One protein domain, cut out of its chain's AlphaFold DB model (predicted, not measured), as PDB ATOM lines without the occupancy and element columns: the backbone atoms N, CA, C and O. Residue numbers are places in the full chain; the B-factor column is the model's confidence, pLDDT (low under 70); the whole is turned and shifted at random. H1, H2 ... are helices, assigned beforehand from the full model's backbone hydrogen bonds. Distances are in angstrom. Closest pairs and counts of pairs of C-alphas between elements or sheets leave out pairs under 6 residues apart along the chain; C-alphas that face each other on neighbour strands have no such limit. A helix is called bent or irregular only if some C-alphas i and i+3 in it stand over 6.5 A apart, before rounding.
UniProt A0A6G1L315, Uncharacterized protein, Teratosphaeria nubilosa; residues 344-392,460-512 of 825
ATOM      1  N   ILE A 344      -5.717 -55.147 -43.684       88.62
ATOM      2  CA  ILE A 344      -4.889 -55.445 -42.507       88.62
ATOM      3  C   ILE A 344      -5.751 -55.643 -41.255       88.62
ATOM      4  O   ILE A 344      -5.328 -55.332 -40.145       88.62
ATOM      5  N   ALA A 345      -6.966 -56.171 -41.423       88.94
ATOM      6  CA  ALA A 345      -7.937 -56.326 -40.345       88.94
ATOM      7  C   ALA A 345      -7.378 -57.044 -39.102       88.94
ATOM      8  O   ALA A 345      -7.576 -56.574 -37.982       88.94
ATOM      9  N   ASP A 346      -6.609 -58.122 -39.282       87.12
ATOM     10  CA  ASP A 346      -6.037 -58.901 -38.173       87.12
ATOM     11  C   ASP A 346      -5.198 -58.054 -37.207       87.12
ATOM     12  O   ASP A 346      -5.254 -58.255 -35.993       87.12
ATOM     13  N   HIS A 347      -4.503 -57.044 -37.731       89.38
ATOM     14  CA  HIS A 347      -3.698 -56.108 -36.950       89.38
ATOM     15  C   HIS A 347      -4.536 -55.286 -35.958       89.38
ATOM     16  O   HIS A 347      -4.127 -54.997 -34.833       89.38
ATOM     17  N   PHE A 348      -5.752 -54.922 -36.361       89.31
ATOM     18  CA  PHE A 348      -6.670 -54.115 -35.562       89.31
ATOM     19  C   PHE A 348      -7.400 -54.923 -34.485       89.31
ATOM     20  O   PHE A 348      -7.940 -54.337 -33.544       89.31
ATOM     21  N   LYS A 349      -7.389 -56.258 -34.569       87.62
ATOM     22  CA  LYS A 349      -8.086 -57.151 -33.631       87.62
ATOM     23  C   LYS A 349      -7.643 -56.942 -32.179       87.62
ATOM     24  O   LYS A 349      -8.475 -56.993 -31.272       87.62
ATOM     25  N   GLY A 350      -6.351 -56.686 -31.965       82.69
ATOM     26  CA  GLY A 350      -5.766 -56.470 -30.638       82.69
ATOM     27  C   GLY A 350      -5.873 -55.040 -30.100       82.69
ATOM     28  O   GLY A 350      -5.591 -54.823 -28.925       82.69
ATOM     29  N   MET A 351      -6.270 -54.064 -30.921       89.06
ATOM     30  CA  MET A 351      -6.335 -52.657 -30.510       89.06
ATOM     31  C   MET A 351      -7.645 -52.351 -29.788       89.06
ATOM     32  O   MET A 351      -8.669 -52.964 -30.080       89.06
ATOM     33  N   ASN A 352      -7.652 -51.382 -28.875       88.12
ATOM     34  CA  ASN A 352      -8.908 -50.835 -28.345       88.12
ATOM     35  C   ASN A 352      -9.483 -49.747 -29.279       88.12
ATOM     36  O   ASN A 352      -8.786 -49.231 -30.152       88.12
ATOM     37  N   ASP A 353     -10.751 -49.371 -29.090       85.44
ATOM     38  CA  ASP A 353     -11.437 -48.404 -29.966       85.44
ATOM     39  C   ASP A 353     -10.753 -47.026 -29.988       85.44
ATOM     40  O   ASP A 353     -10.758 -46.343 -31.009       85.44
ATOM     41  N   ARG A 354     -10.111 -46.620 -28.884       86.31
ATOM     42  CA  ARG A 354      -9.378 -45.347 -28.774       86.31
ATOM     43  C   ARG A 354      -8.092 -45.361 -29.587       86.31
ATOM     44  O   ARG A 354      -7.805 -44.405 -30.307       86.31
ATOM     45  N   GLU A 355      -7.316 -46.429 -29.475       86.94
ATOM     46  CA  GLU A 355      -6.111 -46.648 -30.269       86.94
ATOM     47  C   GLU A 355      -6.460 -46.740 -31.746       86.94
ATOM     48  O   GLU A 355      -5.842 -46.053 -32.554       86.94
ATOM     49  N   MET A 356      -7.500 -47.504 -32.083       89.75
ATOM     50  CA  MET A 356      -7.987 -47.652 -33.447       89.75
ATOM     51  C   MET A 356      -8.421 -46.307 -34.041       89.75
ATOM     52  O   MET A 356      -7.940 -45.939 -35.110       89.75
ATOM     53  N   ALA A 357      -9.242 -45.524 -33.330       88.31
ATOM     54  CA  ALA A 357      -9.644 -44.183 -33.760       88.31
ATOM     55  C   ALA A 357      -8.436 -43.262 -33.970       88.31
ATOM     56  O   ALA A 357      -8.366 -42.531 -34.957       88.31
ATOM     57  N   SER A 358      -7.448 -43.334 -33.075       86.19
ATOM     58  CA  SER A 358      -6.236 -42.518 -33.173       86.19
ATOM     59  C   SER A 358      -5.363 -42.919 -34.365       86.19
ATOM     60  O   SER A 358      -4.814 -42.053 -35.045       86.19
ATOM     61  N   VAL A 359      -5.232 -44.222 -34.636       89.62
ATOM     62  CA  VAL A 359      -4.504 -44.757 -35.795       89.62
ATOM     63  C   VAL A 359      -5.214 -44.367 -37.091       89.62
ATOM     64  O   VAL A 359      -4.565 -43.836 -37.993       89.62
ATOM     65  N   PHE A 360      -6.537 -44.531 -37.168       87.88
ATOM     66  CA  PHE A 360      -7.330 -44.091 -38.316       87.88
ATOM     67  C   PHE A 360      -7.153 -42.605 -38.590       87.88
ATOM     68  O   PHE A 360      -6.780 -42.224 -39.698       87.88
ATOM     69  N   CYS A 361      -7.361 -41.777 -37.567       84.50
ATOM     70  CA  CYS A 361      -7.324 -40.331 -37.712       84.50
ATOM     71  C   CYS A 361      -5.942 -39.822 -38.140       84.50
ATOM     72  O   CYS A 361      -5.847 -38.884 -38.923       84.50
ATOM     73  N   ARG A 362      -4.869 -40.444 -37.640       85.19
ATOM     74  CA  ARG A 362      -3.493 -40.008 -37.906       85.19
ATOM     75  C   ARG A 362      -2.949 -40.484 -39.249       85.19
ATOM     76  O   ARG A 362      -2.126 -39.786 -39.832       85.19
ATOM     77  N   PHE A 363      -3.331 -41.678 -39.692       87.12
ATOM     78  CA  PHE A 363      -2.643 -42.349 -40.798       87.12
ATOM     79  C   PHE A 363      -3.542 -42.613 -42.004       87.12
ATOM     80  O   PHE A 363      -3.090 -42.453 -43.132       87.12
ATOM     81  N   TRP A 364      -4.809 -42.976 -41.800       87.69
ATOM     82  CA  TRP A 364      -5.696 -43.372 -42.900       87.69
ATOM     83  C   TRP A 364      -6.719 -42.311 -43.288       87.69
ATOM     84  O   TRP A 364      -7.237 -42.366 -44.399       87.69
ATOM     85  N   LEU A 365      -6.988 -41.319 -42.433       85.31
ATOM     86  CA  LEU A 365      -8.019 -40.319 -42.706       85.31
ATOM     87  C   LEU A 365      -7.782 -39.563 -44.020       85.31
ATOM     88  O   LEU A 365      -8.726 -39.343 -44.773       85.31
ATOM     89  N   SER A 366      -6.525 -39.251 -44.342       81.38
ATOM     90  CA  SER A 366      -6.168 -38.553 -45.581       81.38
ATOM     91  C   SER A 366      -6.561 -39.310 -46.853       81.38
ATOM     92  O   SER A 366      -6.718 -38.682 -47.888       81.38
ATOM     93  N   GLN A 367      -6.742 -40.636 -46.807       81.88
ATOM     94  CA  GLN A 367      -7.220 -41.409 -47.964       81.88
ATOM     95  C   GLN A 367      -8.714 -41.222 -48.224       81.88
ATOM     96  O   GLN A 367      -9.183 -41.406 -49.345       81.88
ATOM     97  N   TYR A 368      -9.468 -40.911 -47.172       77.75
ATOM     98  CA  TYR A 368     -10.913 -40.731 -47.234       77.75
ATOM     99  C   TYR A 368     -11.297 -39.277 -47.513       77.75
ATOM    100  O   TYR A 368     -12.407 -39.010 -47.979       77.75
ATOM    101  N   MET A 369     -10.381 -38.340 -47.265       75.25
ATOM    102  CA  MET A 369     -10.544 -36.934 -47.610       75.25
ATOM    103  C   MET A 369     -10.274 -36.738 -49.107       75.25
ATOM    104  O   MET A 369      -9.215 -37.086 -49.613       75.25
ATOM    105  N   GLN A 370     -11.250 -36.181 -49.830       62.62
ATOM    106  CA  GLN A 370     -11.106 -35.827 -51.253       62.62
ATOM    107  C   GLN A 370     -10.403 -34.467 -51.457       62.62
ATOM    108  O   GLN A 370     -10.321 -33.985 -52.585       62.62
ATOM    109  N   THR A 371      -9.946 -33.835 -50.372       56.38
ATOM    110  CA  THR A 371      -9.252 -32.540 -50.349       56.38
ATOM    111  C   THR A 371      -7.739 -32.705 -50.513       56.38
ATOM    112  O   THR A 371      -7.216 -33.821 -50.471       56.38
ATOM    113  N   SER A 372      -7.024 -31.597 -50.739       53.53
ATOM    114  CA  SER A 372      -5.562 -31.609 -50.871       53.53
ATOM    115  C   SER A 372      -4.909 -32.267 -49.636       53.53
ATOM    116  O   SER A 372      -5.356 -32.009 -48.514       53.53
ATOM    117  N   PRO A 373      -3.849 -33.090 -49.790       55.25
ATOM    118  CA  PRO A 373      -3.158 -33.733 -48.668       55.25
ATOM    119  C   PRO A 373      -2.694 -32.747 -47.586       55.25
ATOM    120  O   PRO A 373      -2.630 -33.120 -46.418       55.25
ATOM    121  N   GLU A 374      -2.390 -31.503 -47.964       55.06
ATOM    122  CA  GLU A 374      -1.931 -30.440 -47.061       55.06
ATOM    123  C   GLU A 374      -3.075 -29.856 -46.219       55.06
ATOM    124  O   GLU A 374      -2.927 -29.697 -45.009       55.06
ATOM    125  N   GLU A 375      -4.251 -29.637 -46.813       57.28
ATOM    126  CA  GLU A 375      -5.465 -29.223 -46.092       57.28
ATOM    127  C   GLU A 375      -5.951 -30.330 -45.154       57.28
ATOM    128  O   GLU A 375      -6.298 -30.073 -44.002       57.28
ATOM    129  N   ALA A 376      -5.913 -31.583 -45.620       56.38
ATOM    130  CA  ALA A 376      -6.222 -32.754 -44.809       56.38
ATOM    131  C   ALA A 376      -5.255 -32.887 -43.623       56.38
ATOM    132  O   ALA A 376      -5.685 -33.159 -42.505       56.38
ATOM    133  N   GLN A 377      -3.956 -32.656 -43.832       57.53
ATOM    134  CA  GLN A 377      -2.961 -32.676 -42.759       57.53
ATOM    135  C   GLN A 377      -3.098 -31.493 -41.802       57.53
ATOM    136  O   GLN A 377      -2.923 -31.706 -40.609       57.53
ATOM    137  N   SER A 378      -3.449 -30.294 -42.275       59.34
ATOM    138  CA  SER A 378      -3.733 -29.127 -41.428       59.34
ATOM    139  C   SER A 378      -4.971 -29.358 -40.553       59.34
ATOM    140  O   SER A 378      -4.907 -29.217 -39.333       59.34
ATOM    141  N   LEU A 379      -6.062 -29.873 -41.133       57.66
ATOM    142  CA  LEU A 379      -7.260 -30.300 -40.400       57.66
ATOM    143  C   LEU A 379      -6.949 -31.410 -39.397       57.66
ATOM    144  O   LEU A 379      -7.396 -31.339 -38.256       57.66
ATOM    145  N   VAL A 380      -6.147 -32.409 -39.773       56.16
ATOM    146  CA  VAL A 380      -5.680 -33.467 -38.864       56.16
ATOM    147  C   VAL A 380      -4.761 -32.897 -37.781       56.16
ATOM    148  O   VAL A 380      -4.837 -33.368 -36.653       56.16
ATOM    149  N   GLN A 381      -3.950 -31.872 -38.072       57.78
ATOM    150  CA  GLN A 381      -3.065 -31.167 -37.133       57.78
ATOM    151  C   GLN A 381      -3.783 -30.128 -36.238       57.78
ATOM    152  O   GLN A 381      -3.282 -29.791 -35.165       57.78
ATOM    153  N   GLY A 382      -4.981 -29.674 -36.586       55.34
ATOM    154  CA  GLY A 382      -5.885 -28.989 -35.657       55.34
ATOM    155  C   GLY A 382      -6.687 -29.994 -34.823       55.34
ATOM    156  O   GLY A 382      -6.725 -29.934 -33.595       55.34
ATOM    157  N   SER A 383      -7.241 -31.010 -35.487       51.88
ATOM    158  CA  SER A 383      -8.188 -31.976 -34.917       51.88
ATOM    159  C   SER A 383      -7.540 -33.050 -34.039       51.88
ATOM    160  O   SER A 383      -8.190 -33.552 -33.127       51.88
ATOM    161  N   TRP A 384      -6.261 -33.406 -34.232       48.03
ATOM    162  CA  TRP A 384      -5.554 -34.319 -33.313       48.03
ATOM    163  C   TRP A 384      -5.388 -33.709 -31.921       48.03
ATOM    164  O   TRP A 384      -5.431 -34.459 -30.949       48.03
ATOM    165  N   LYS A 385      -5.233 -32.376 -31.808       49.94
ATOM    166  CA  LYS A 385      -5.235 -31.686 -30.512       49.94
ATOM    167  C   LYS A 385      -6.610 -31.841 -29.869       49.94
ATOM    168  O   LYS A 385      -6.680 -32.259 -28.722       49.94
ATOM    169  N   VAL A 386      -7.685 -31.645 -30.638       47.66
ATOM    170  CA  VAL A 386      -9.077 -31.841 -30.190       47.66
ATOM    171  C   VAL A 386      -9.339 -33.295 -29.750       47.66
ATOM    172  O   VAL A 386      -9.861 -33.525 -28.663       47.66
ATOM    173  N   MET A 387      -8.894 -34.299 -30.513       44.91
ATOM    174  CA  MET A 387      -9.081 -35.727 -30.200       44.91
ATOM    175  C   MET A 387      -8.189 -36.255 -29.063       44.91
ATOM    176  O   MET A 387      -8.635 -37.083 -28.267       44.91
ATOM    177  N   LEU A 388      -6.945 -35.779 -28.927       47.94
ATOM    178  CA  LEU A 388      -6.112 -36.063 -27.747       47.94
ATOM    179  C   LEU A 388      -6.660 -35.392 -26.483       47.94
ATOM    180  O   LEU A 388      -6.418 -35.886 -25.381       47.94
ATOM    181  N   PHE A 389      -7.414 -34.305 -26.633       45.81
ATOM    182  CA  PHE A 389      -7.936 -33.500 -25.535       45.81
ATOM    183  C   PHE A 389      -9.301 -33.986 -25.014       45.81
ATOM    184  O   PHE A 389      -9.483 -34.099 -23.800       45.81
ATOM    185  N   LEU A 390     -10.191 -34.462 -25.899       39.91
ATOM    186  CA  LEU A 390     -11.380 -35.270 -25.541       39.91
ATOM    187  C   LEU A 390     -11.015 -36.584 -24.814       39.91
ATOM    188  O   LEU A 390     -11.855 -37.268 -24.237       39.91
ATOM    189  N   SER A 391      -9.726 -36.918 -24.812       39.59
ATOM    190  CA  SER A 391      -9.100 -38.083 -24.199       39.59
ATOM    191  C   SER A 391      -8.596 -37.873 -22.756       39.59
ATOM    192  O   SER A 391      -8.057 -38.824 -22.166       39.59
ATOM    193  N   SER A 392      -8.721 -36.656 -22.200       41.94
ATOM    194  CA  SER A 392      -8.357 -36.316 -20.813       41.94
ATOM    195  C   SER A 392      -9.409 -36.812 -19.812       41.94
ATOM    196  O   SER A 392     -10.607 -36.701 -20.052       41.94
ATOM    197  N   CYS A 460     -18.099 -40.697 -24.593       57.62
ATOM    198  CA  CYS A 460     -16.774 -41.346 -24.515       57.62
ATOM    199  C   CYS A 460     -16.525 -42.457 -25.576       57.62
ATOM    200  O   CYS A 460     -16.160 -43.579 -25.214       57.62
ATOM    201  N   LYS A 461     -16.771 -42.212 -26.869       84.56
ATOM    202  CA  LYS A 461     -16.834 -43.209 -27.948       84.56
ATOM    203  C   LYS A 461     -15.981 -42.739 -29.132       84.56
ATOM    204  O   LYS A 461     -16.515 -42.262 -30.130       84.56
ATOM    205  N   PRO A 462     -14.658 -42.955 -29.074       85.75
ATOM    206  CA  PRO A 462     -13.682 -42.259 -29.917       85.75
ATOM    207  C   PRO A 462     -13.849 -42.522 -31.421       85.75
ATOM    208  O   PRO A 462     -13.548 -41.659 -32.241       85.75
ATOM    209  N   LEU A 463     -14.348 -43.701 -31.803       88.38
ATOM    210  CA  LEU A 463     -14.643 -44.031 -33.201       88.38
ATOM    211  C   LEU A 463     -15.864 -43.277 -33.738       88.38
ATOM    212  O   LEU A 463     -15.892 -42.908 -34.909       88.38
ATOM    213  N   VAL A 464     -16.868 -43.046 -32.893       90.44
ATOM    214  CA  VAL A 464     -18.055 -42.263 -33.255       90.44
ATOM    215  C   VAL A 464     -17.691 -40.788 -33.281       90.44
ATOM    216  O   VAL A 464     -18.011 -40.124 -34.257       90.44
ATOM    217  N   ASP A 465     -16.942 -40.310 -32.288       87.31
ATOM    218  CA  ASP A 465     -16.468 -38.923 -32.222       87.31
ATOM    219  C   ASP A 465     -15.660 -38.540 -33.470       87.31
ATOM    220  O   ASP A 465     -15.840 -37.449 -34.007       87.31
ATOM    221  N   LEU A 466     -14.840 -39.461 -33.996       87.94
ATOM    222  CA  LEU A 466     -14.148 -39.278 -35.274       87.94
ATOM    223  C   LEU A 466     -15.132 -39.035 -36.428       87.94
ATOM    224  O   LEU A 466     -14.945 -38.102 -37.204       87.94
ATOM    225  N   LEU A 467     -16.188 -39.842 -36.550       90.12
ATOM    226  CA  LEU A 467     -17.199 -39.663 -37.598       90.12
ATOM    227  C   LEU A 467     -17.987 -38.361 -37.410       90.12
ATOM    228  O   LEU A 467     -18.266 -37.678 -38.393       90.12
ATOM    229  N   VAL A 468     -18.323 -38.008 -36.166       89.12
ATOM    230  CA  VAL A 468     -19.023 -36.757 -35.827       89.12
ATOM    231  C   VAL A 468     -18.183 -35.554 -36.223       89.12
ATOM    232  O   VAL A 468     -18.701 -34.628 -36.841       89.12
ATOM    233  N   LEU A 469     -16.882 -35.581 -35.931       86.12
ATOM    234  CA  LEU A 469     -15.954 -34.525 -36.319       86.12
ATOM    235  C   LEU A 469     -15.946 -34.346 -37.842       86.12
ATOM    236  O   LEU A 469     -16.089 -33.227 -38.329       86.12
ATOM    237  N   LEU A 470     -15.879 -35.439 -38.606       86.31
ATOM    238  CA  LEU A 470     -15.954 -35.365 -40.070       86.31
ATOM    239  C   LEU A 470     -17.289 -34.800 -40.557       86.31
ATOM    240  O   LEU A 470     -17.296 -33.951 -41.446       86.31
ATOM    241  N   ALA A 471     -18.405 -35.229 -39.965       87.69
ATOM    242  CA  ALA A 471     -19.731 -34.733 -40.316       87.69
ATOM    243  C   ALA A 471     -19.877 -33.227 -40.041       87.69
ATOM    244  O   ALA A 471     -20.354 -32.494 -40.906       87.69
ATOM    245  N   ARG A 472     -19.405 -32.750 -38.882       85.94
ATOM    246  CA  ARG A 472     -19.448 -31.331 -38.484       85.94
ATOM    247  C   ARG A 472     -18.614 -30.435 -39.396       85.94
ATOM    248  O   ARG A 472     -19.016 -29.312 -39.676       85.94
ATOM    249  N   HIS A 473     -17.501 -30.946 -39.918       80.44
ATOM    250  CA  HIS A 473     -16.674 -30.246 -40.905       80.44
ATOM    251  C   HIS A 473     -17.115 -30.484 -42.361       80.44
ATOM    252  O   HIS A 473     -16.382 -30.140 -43.284       80.44
ATOM    253  N   ASN A 474     -18.303 -31.059 -42.585       82.38
ATOM    254  CA  ASN A 474     -18.858 -31.345 -43.912       82.38
ATOM    255  C   ASN A 474     -17.939 -32.219 -44.797       82.38
ATOM    256  O   ASN A 474     -17.920 -32.109 -46.023       82.38
ATOM    257  N   ILE A 475     -17.160 -33.104 -44.171       85.06
ATOM    258  CA  ILE A 475     -16.294 -34.067 -44.848       85.06
ATOM    259  C   ILE A 475     -17.080 -35.357 -45.078       85.06
ATOM    260  O   ILE A 475     -17.763 -35.874 -44.194       85.06
ATOM    261  N   HIS A 476     -16.957 -35.920 -46.280       85.19
ATOM    262  CA  HIS A 476     -17.662 -37.138 -46.667       85.19
ATOM    263  C   HIS A 476     -17.166 -38.372 -45.880       85.19
ATOM    264  O   HIS A 476     -16.190 -39.020 -46.256       85.19
ATOM    265  N   TYR A 477     -17.871 -38.724 -44.800       88.50
ATOM    266  CA  TYR A 477     -17.502 -39.795 -43.860       88.50
ATOM    267  C   TYR A 477     -18.011 -41.198 -44.238       88.50
ATOM    268  O   TYR A 477     -17.587 -42.191 -43.646       88.50
ATOM    269  N   THR A 478     -18.908 -41.315 -45.223       89.12
ATOM    270  CA  THR A 478     -19.534 -42.587 -45.641       89.12
ATOM    271  C   THR A 478     -18.544 -43.727 -45.943       89.12
ATOM    272  O   THR A 478     -18.797 -44.846 -45.495       89.12
ATOM    273  N   PRO A 479     -17.429 -43.513 -46.673       89.44
ATOM    274  CA  PRO A 479     -16.515 -44.598 -47.023       89.44
ATOM    275  C   PRO A 479     -15.739 -45.086 -45.800       89.44
ATOM    276  O   PRO A 479     -15.606 -46.288 -45.610       89.44
ATOM    277  N   LEU A 480     -15.319 -44.166 -44.921       89.94
ATOM    278  CA  LEU A 480     -14.694 -44.519 -43.648       89.94
ATOM    279  C   LEU A 480     -15.664 -45.318 -42.770       89.94
ATOM    280  O   LEU A 480     -15.284 -46.341 -42.216       89.94
ATOM    281  N   MET A 481     -16.931 -44.901 -42.688       91.69
ATOM    282  CA  MET A 481     -17.965 -45.646 -41.965       91.69
ATOM    283  C   MET A 481     -18.151 -47.065 -42.530       91.69
ATOM    284  O   MET A 481     -18.266 -48.014 -41.755       91.69
ATOM    285  N   SER A 482     -18.173 -47.226 -43.860       91.75
ATOM    286  CA  SER A 482     -18.278 -48.544 -44.506       91.75
ATOM    287  C   SER A 482     -17.095 -49.436 -44.138       91.75
ATOM    288  O   SER A 482     -17.298 -50.533 -43.618       91.75
ATOM    289  N   ASP A 483     -15.874 -48.926 -44.309       89.19
ATOM    290  CA  ASP A 483     -14.643 -49.654 -44.001       89.19
ATOM    291  C   ASP A 483     -14.551 -49.993 -42.506       89.19
ATOM    292  O   ASP A 483     -14.103 -51.080 -42.148       89.19
ATOM    293  N   MET A 484     -15.035 -49.121 -41.613       90.88
ATOM    294  CA  MET A 484     -15.128 -49.400 -40.175       90.88
ATOM    295  C   MET A 484     -16.091 -50.553 -39.875       90.88
ATOM    296  O   MET A 484     -15.755 -51.437 -39.089       90.88
ATOM    297  N   PHE A 485     -17.275 -50.583 -40.493       92.88
ATOM    298  CA  PHE A 485     -18.212 -51.694 -40.308       92.88
ATOM    299  C   PHE A 485     -17.676 -53.010 -40.879       92.88
ATOM    300  O   PHE A 485     -17.872 -54.059 -40.263       92.88
ATOM    301  N   GLU A 486     -17.006 -52.974 -42.030       91.56
ATOM    302  CA  GLU A 486     -16.361 -54.149 -42.626       91.56
ATOM    303  C   GLU A 486     -15.188 -54.640 -41.767       91.56
ATOM    304  O   GLU A 486     -15.064 -55.840 -41.514       91.56
ATOM    305  N   LEU A 487     -14.395 -53.720 -41.213       90.69
ATOM    306  CA  LEU A 487     -13.329 -54.042 -40.269       90.69
ATOM    307  C   LEU A 487     -13.884 -54.698 -39.000       90.69
ATOM    308  O   LEU A 487     -13.363 -55.720 -38.555       90.69
ATOM    309  N   PHE A 488     -14.950 -54.147 -38.414       90.62
ATOM    310  CA  PHE A 488     -15.587 -54.732 -37.232       90.62
ATOM    311  C   PHE A 488     -16.193 -56.100 -37.546       90.62
ATOM    312  O   PHE A 488     -16.084 -57.013 -36.736       90.62
ATOM    313  N   GLN A 489     -16.766 -56.283 -38.734       91.12
ATOM    314  CA  GLN A 489     -17.258 -57.585 -39.173       91.12
ATOM    315  C   GLN A 489     -16.135 -58.634 -39.271       91.12
ATOM    316  O   GLN A 489     -16.382 -59.802 -38.978       91.12
ATOM    317  N   ALA A 490     -14.922 -58.234 -39.667       88.75
ATOM    318  CA  ALA A 490     -13.768 -59.128 -39.767       88.75
ATOM    319  C   ALA A 490     -13.086 -59.403 -38.413       88.75
ATOM    320  O   ALA A 490     -12.540 -60.484 -38.202       88.75
ATOM    321  N   THR A 491     -13.101 -58.437 -37.491       87.00
ATOM    322  CA  THR A 491     -12.252 -58.462 -36.283       87.00
ATOM    323  C   THR A 491     -13.003 -58.646 -34.968       87.00
ATOM    324  O   THR A 491     -12.392 -59.046 -33.973       87.00
ATOM    325  N   ARG A 492     -14.306 -58.344 -34.927       88.06
ATOM    326  CA  ARG A 492     -15.115 -58.240 -33.703       88.06
ATOM    327  C   ARG A 492     -16.314 -59.184 -33.713       88.06
ATOM    328  O   ARG A 492     -16.651 -59.800 -34.721       88.06
ATOM    329  N   THR A 493     -16.968 -59.306 -32.558       87.50
ATOM    330  CA  THR A 493     -18.212 -60.077 -32.439       87.50
ATOM    331  C   THR A 493     -19.397 -59.319 -33.046       87.50
ATOM    332  O   THR A 493     -19.397 -58.090 -33.134       87.50
ATOM    333  N   GLY A 494     -20.456 -60.047 -33.420       86.81
ATOM    334  CA  GLY A 494     -21.692 -59.439 -33.934       86.81
ATOM    335  C   GLY A 494     -22.361 -58.473 -32.944       86.81
ATOM    336  O   GLY A 494     -22.995 -57.506 -33.359       86.81
ATOM    337  N   GLU A 495     -22.170 -58.684 -31.639       88.81
ATOM    338  CA  GLU A 495     -22.631 -57.767 -30.592       88.81
ATOM    339  C   GLU A 495     -21.877 -56.434 -30.625       88.81
ATOM    340  O   GLU A 495     -22.509 -55.381 -30.640       88.81
ATOM    341  N   GLN A 496     -20.545 -56.470 -30.702       89.38
ATOM    342  CA  GLN A 496     -19.713 -55.266 -30.799       89.38
ATOM    343  C   GLN A 496     -20.001 -54.484 -32.086       89.38
ATOM    344  O   GLN A 496     -20.090 -53.258 -32.064       89.38
ATOM    345  N   LEU A 497     -20.218 -55.192 -33.200       92.12
ATOM    346  CA  LEU A 497     -20.642 -54.595 -34.468       92.12
ATOM    347  C   LEU A 497     -21.998 -53.881 -34.337       92.12
ATOM    348  O   LEU A 497     -22.168 -52.766 -34.833       92.12
ATOM    349  N   TYR A 498     -22.968 -54.515 -33.672       92.81
ATOM    350  CA  TYR A 498     -24.280 -53.917 -33.440       92.81
ATOM    351  C   TYR A 498     -24.216 -52.735 -32.468       92.81
ATOM    352  O   TYR A 498     -24.904 -51.739 -32.676       92.81
ATOM    353  N   GLU A 499     -23.380 -52.805 -31.435       91.38
ATOM    354  CA  GLU A 499     -23.188 -51.692 -30.512       91.38
ATOM    355  C   GLU A 499     -22.586 -50.485 -31.245       91.38
ATOM    356  O   GLU A 499     -23.128 -49.393 -31.117       91.38
ATOM    357  N   LEU A 500     -21.589 -50.663 -32.121       91.62
ATOM    358  CA  LEU A 500     -21.102 -49.580 -32.990       91.62
ATOM    359  C   LEU A 500     -22.235 -48.983 -33.846       91.62
ATOM    360  O   LEU A 500     -22.413 -47.765 -33.890       91.62
ATOM    361  N   PHE A 501     -23.052 -49.831 -34.482       93.81
ATOM    362  CA  PHE A 501     -24.210 -49.379 -35.261       93.81
ATOM    363  C   PHE A 501     -25.204 -48.569 -34.416       93.81
ATOM    364  O   PHE A 501     -25.670 -47.502 -34.824       93.81
ATOM    365  N   LYS A 502     -25.532 -49.059 -33.222       91.56
ATOM    366  CA  LYS A 502     -26.441 -48.398 -32.285       91.56
ATOM    367  C   LYS A 502     -25.894 -47.034 -31.874       91.56
ATOM    368  O   LYS A 502     -26.641 -46.068 -31.815       91.56
ATOM    369  N   GLN A 503     -24.596 -46.942 -31.626       90.06
ATOM    370  CA  GLN A 503     -23.949 -45.695 -31.236       90.06
ATOM    371  C   GLN A 503     -23.996 -44.646 -32.342       90.06
ATOM    372  O   GLN A 503     -24.340 -43.501 -32.070       90.06
ATOM    373  N   ILE A 504     -23.719 -45.054 -33.581       91.81
ATOM    374  CA  ILE A 504     -23.803 -44.174 -34.748       91.81
ATOM    375  C   ILE A 504     -25.256 -43.741 -34.988       91.81
ATOM    376  O   ILE A 504     -25.512 -42.559 -35.170       91.81
ATOM    377  N   SER A 505     -26.216 -44.672 -34.936       90.69
ATOM    378  CA  SER A 505     -27.637 -44.372 -35.209       90.69
ATOM    379  C   SER A 505     -28.319 -43.495 -34.158       90.69
ATOM    380  O   SER A 505     -29.332 -42.870 -34.461       90.69
ATOM    381  N   LEU A 506     -27.798 -43.446 -32.929       88.56
ATOM    382  CA  LEU A 506     -28.303 -42.561 -31.876       88.56
ATOM    383  C   LEU A 506     -27.761 -41.130 -31.983       88.56
ATOM    384  O   LEU A 506     -28.284 -40.246 -31.303       88.56
ATOM    385  N   HIS A 507     -26.717 -40.896 -32.779       87.88
ATOM    386  CA  HIS A 507     -26.090 -39.586 -32.869       87.88
ATOM    387  C   HIS A 507     -26.848 -38.680 -33.858       87.88
ATOM    388  O   HIS A 507     -27.060 -39.092 -34.996       87.88
ATOM    389  N   PRO A 508     -27.237 -37.447 -33.475       85.19
ATOM    390  CA  PRO A 508     -28.051 -36.571 -34.325       85.19
ATOM    391  C   PRO A 508     -27.330 -36.130 -35.607       85.19
ATOM    392  O   PRO A 508     -27.960 -36.022 -36.655       85.19
ATOM    393  N   ASP A 509     -26.012 -35.926 -35.529       84.12
ATOM    394  CA  ASP A 509     -25.203 -35.428 -36.654       84.12
ATOM    395  C   ASP A 509     -24.830 -36.524 -37.673       84.12
ATOM    396  O   ASP A 509     -24.295 -36.226 -38.742       84.12
ATOM    397  N   LEU A 510     -25.073 -37.804 -37.357       88.94
ATOM    398  CA  LEU A 510     -24.669 -38.932 -38.198       88.94
ATOM    399  C   LEU A 510     -25.878 -39.589 -38.863       88.94
ATOM    400  O   LEU A 510     -26.796 -40.076 -38.210       88.94
ATOM    401  N   GLY A 511     -25.839 -39.672 -40.191       87.25
ATOM    402  CA  GLY A 511     -26.771 -40.467 -40.979       87.25
ATOM    403  C   GLY A 511     -26.142 -41.800 -41.362       87.25
ATOM    404  O   GLY A 511     -25.006 -41.837 -41.832       87.25
ATOM    405  N   ILE A 512     -26.883 -42.903 -41.214       91.25
ATOM    406  CA  ILE A 512     -26.462 -44.202 -41.753       91.25
ATOM    407  C   ILE A 512     -27.054 -44.374 -43.160       91.25
ATOM    408  O   ILE A 512     -28.281 -44.409 -43.302       91.25
TER     409      ILE A 512
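Overview. This is residues 344 to 392 and 460 to 512 of the 825 residues of an uncharacterized protein of Teratosphaeria nubilosa (UniProt A0A6G1L315). Two helical hairpins, H2 with H3 and H5 with H6, share H4 near the middle, while short H1 packs on H5. The 102 printed residues include six named helices, H1 to H6 in order, and no named strand: all helix. The whole is compact, radius of gyration of the C-alphas 13.1 A, spanning 37 by 30 by 30 A.

Along the chain. H1 is residues 344 to 348, from C-alpha 344 at (-4.889, -55.445, -42.507). H2 is residues 353 to 368, irregular, with C-alphas 363 and 366 7.1 A apart; H3 is residues 373 to 389, 23.6 A from first to last C-alpha; H4 is residues 462 to 472; H5 is residues 478 to 491, 19.8 A from first to last C-alpha; H6 is residues 494 to 505, ending at C-alpha 505 at (-27.637, -44.372, -35.209).

Arrangement. H2, H4, H5 and H6 form a bundle, a group of neighbouring helices. Residues 487 to 491 of H5 touch H1; the closest C-alphas, of Leu 487 and Ala 345, are 5.9 A apart. H2 and H3 touch at Ser 366 and Ala 376, closest C-alphas 5.9 A, a shallow tilt of 15 degrees, opposite ways. H2 and H4 touch, closest C-alphas Ala 357 and Leu 463, 5.0 A. Every O i to N i+4 pair is within hydrogen-bond range in H4, H5 and H6, against 0 of 1 in H1, with 2 of 2 O i to N i+3, 8 of 12 in H2 and 11 of 13 in H3.

Size, cuts and confidence. Residues 393 to 459 are not printed; C-alphas 392 and 460 are 10.5 A apart. Residues 370 to 392 and residue 460 have pLDDT under 70.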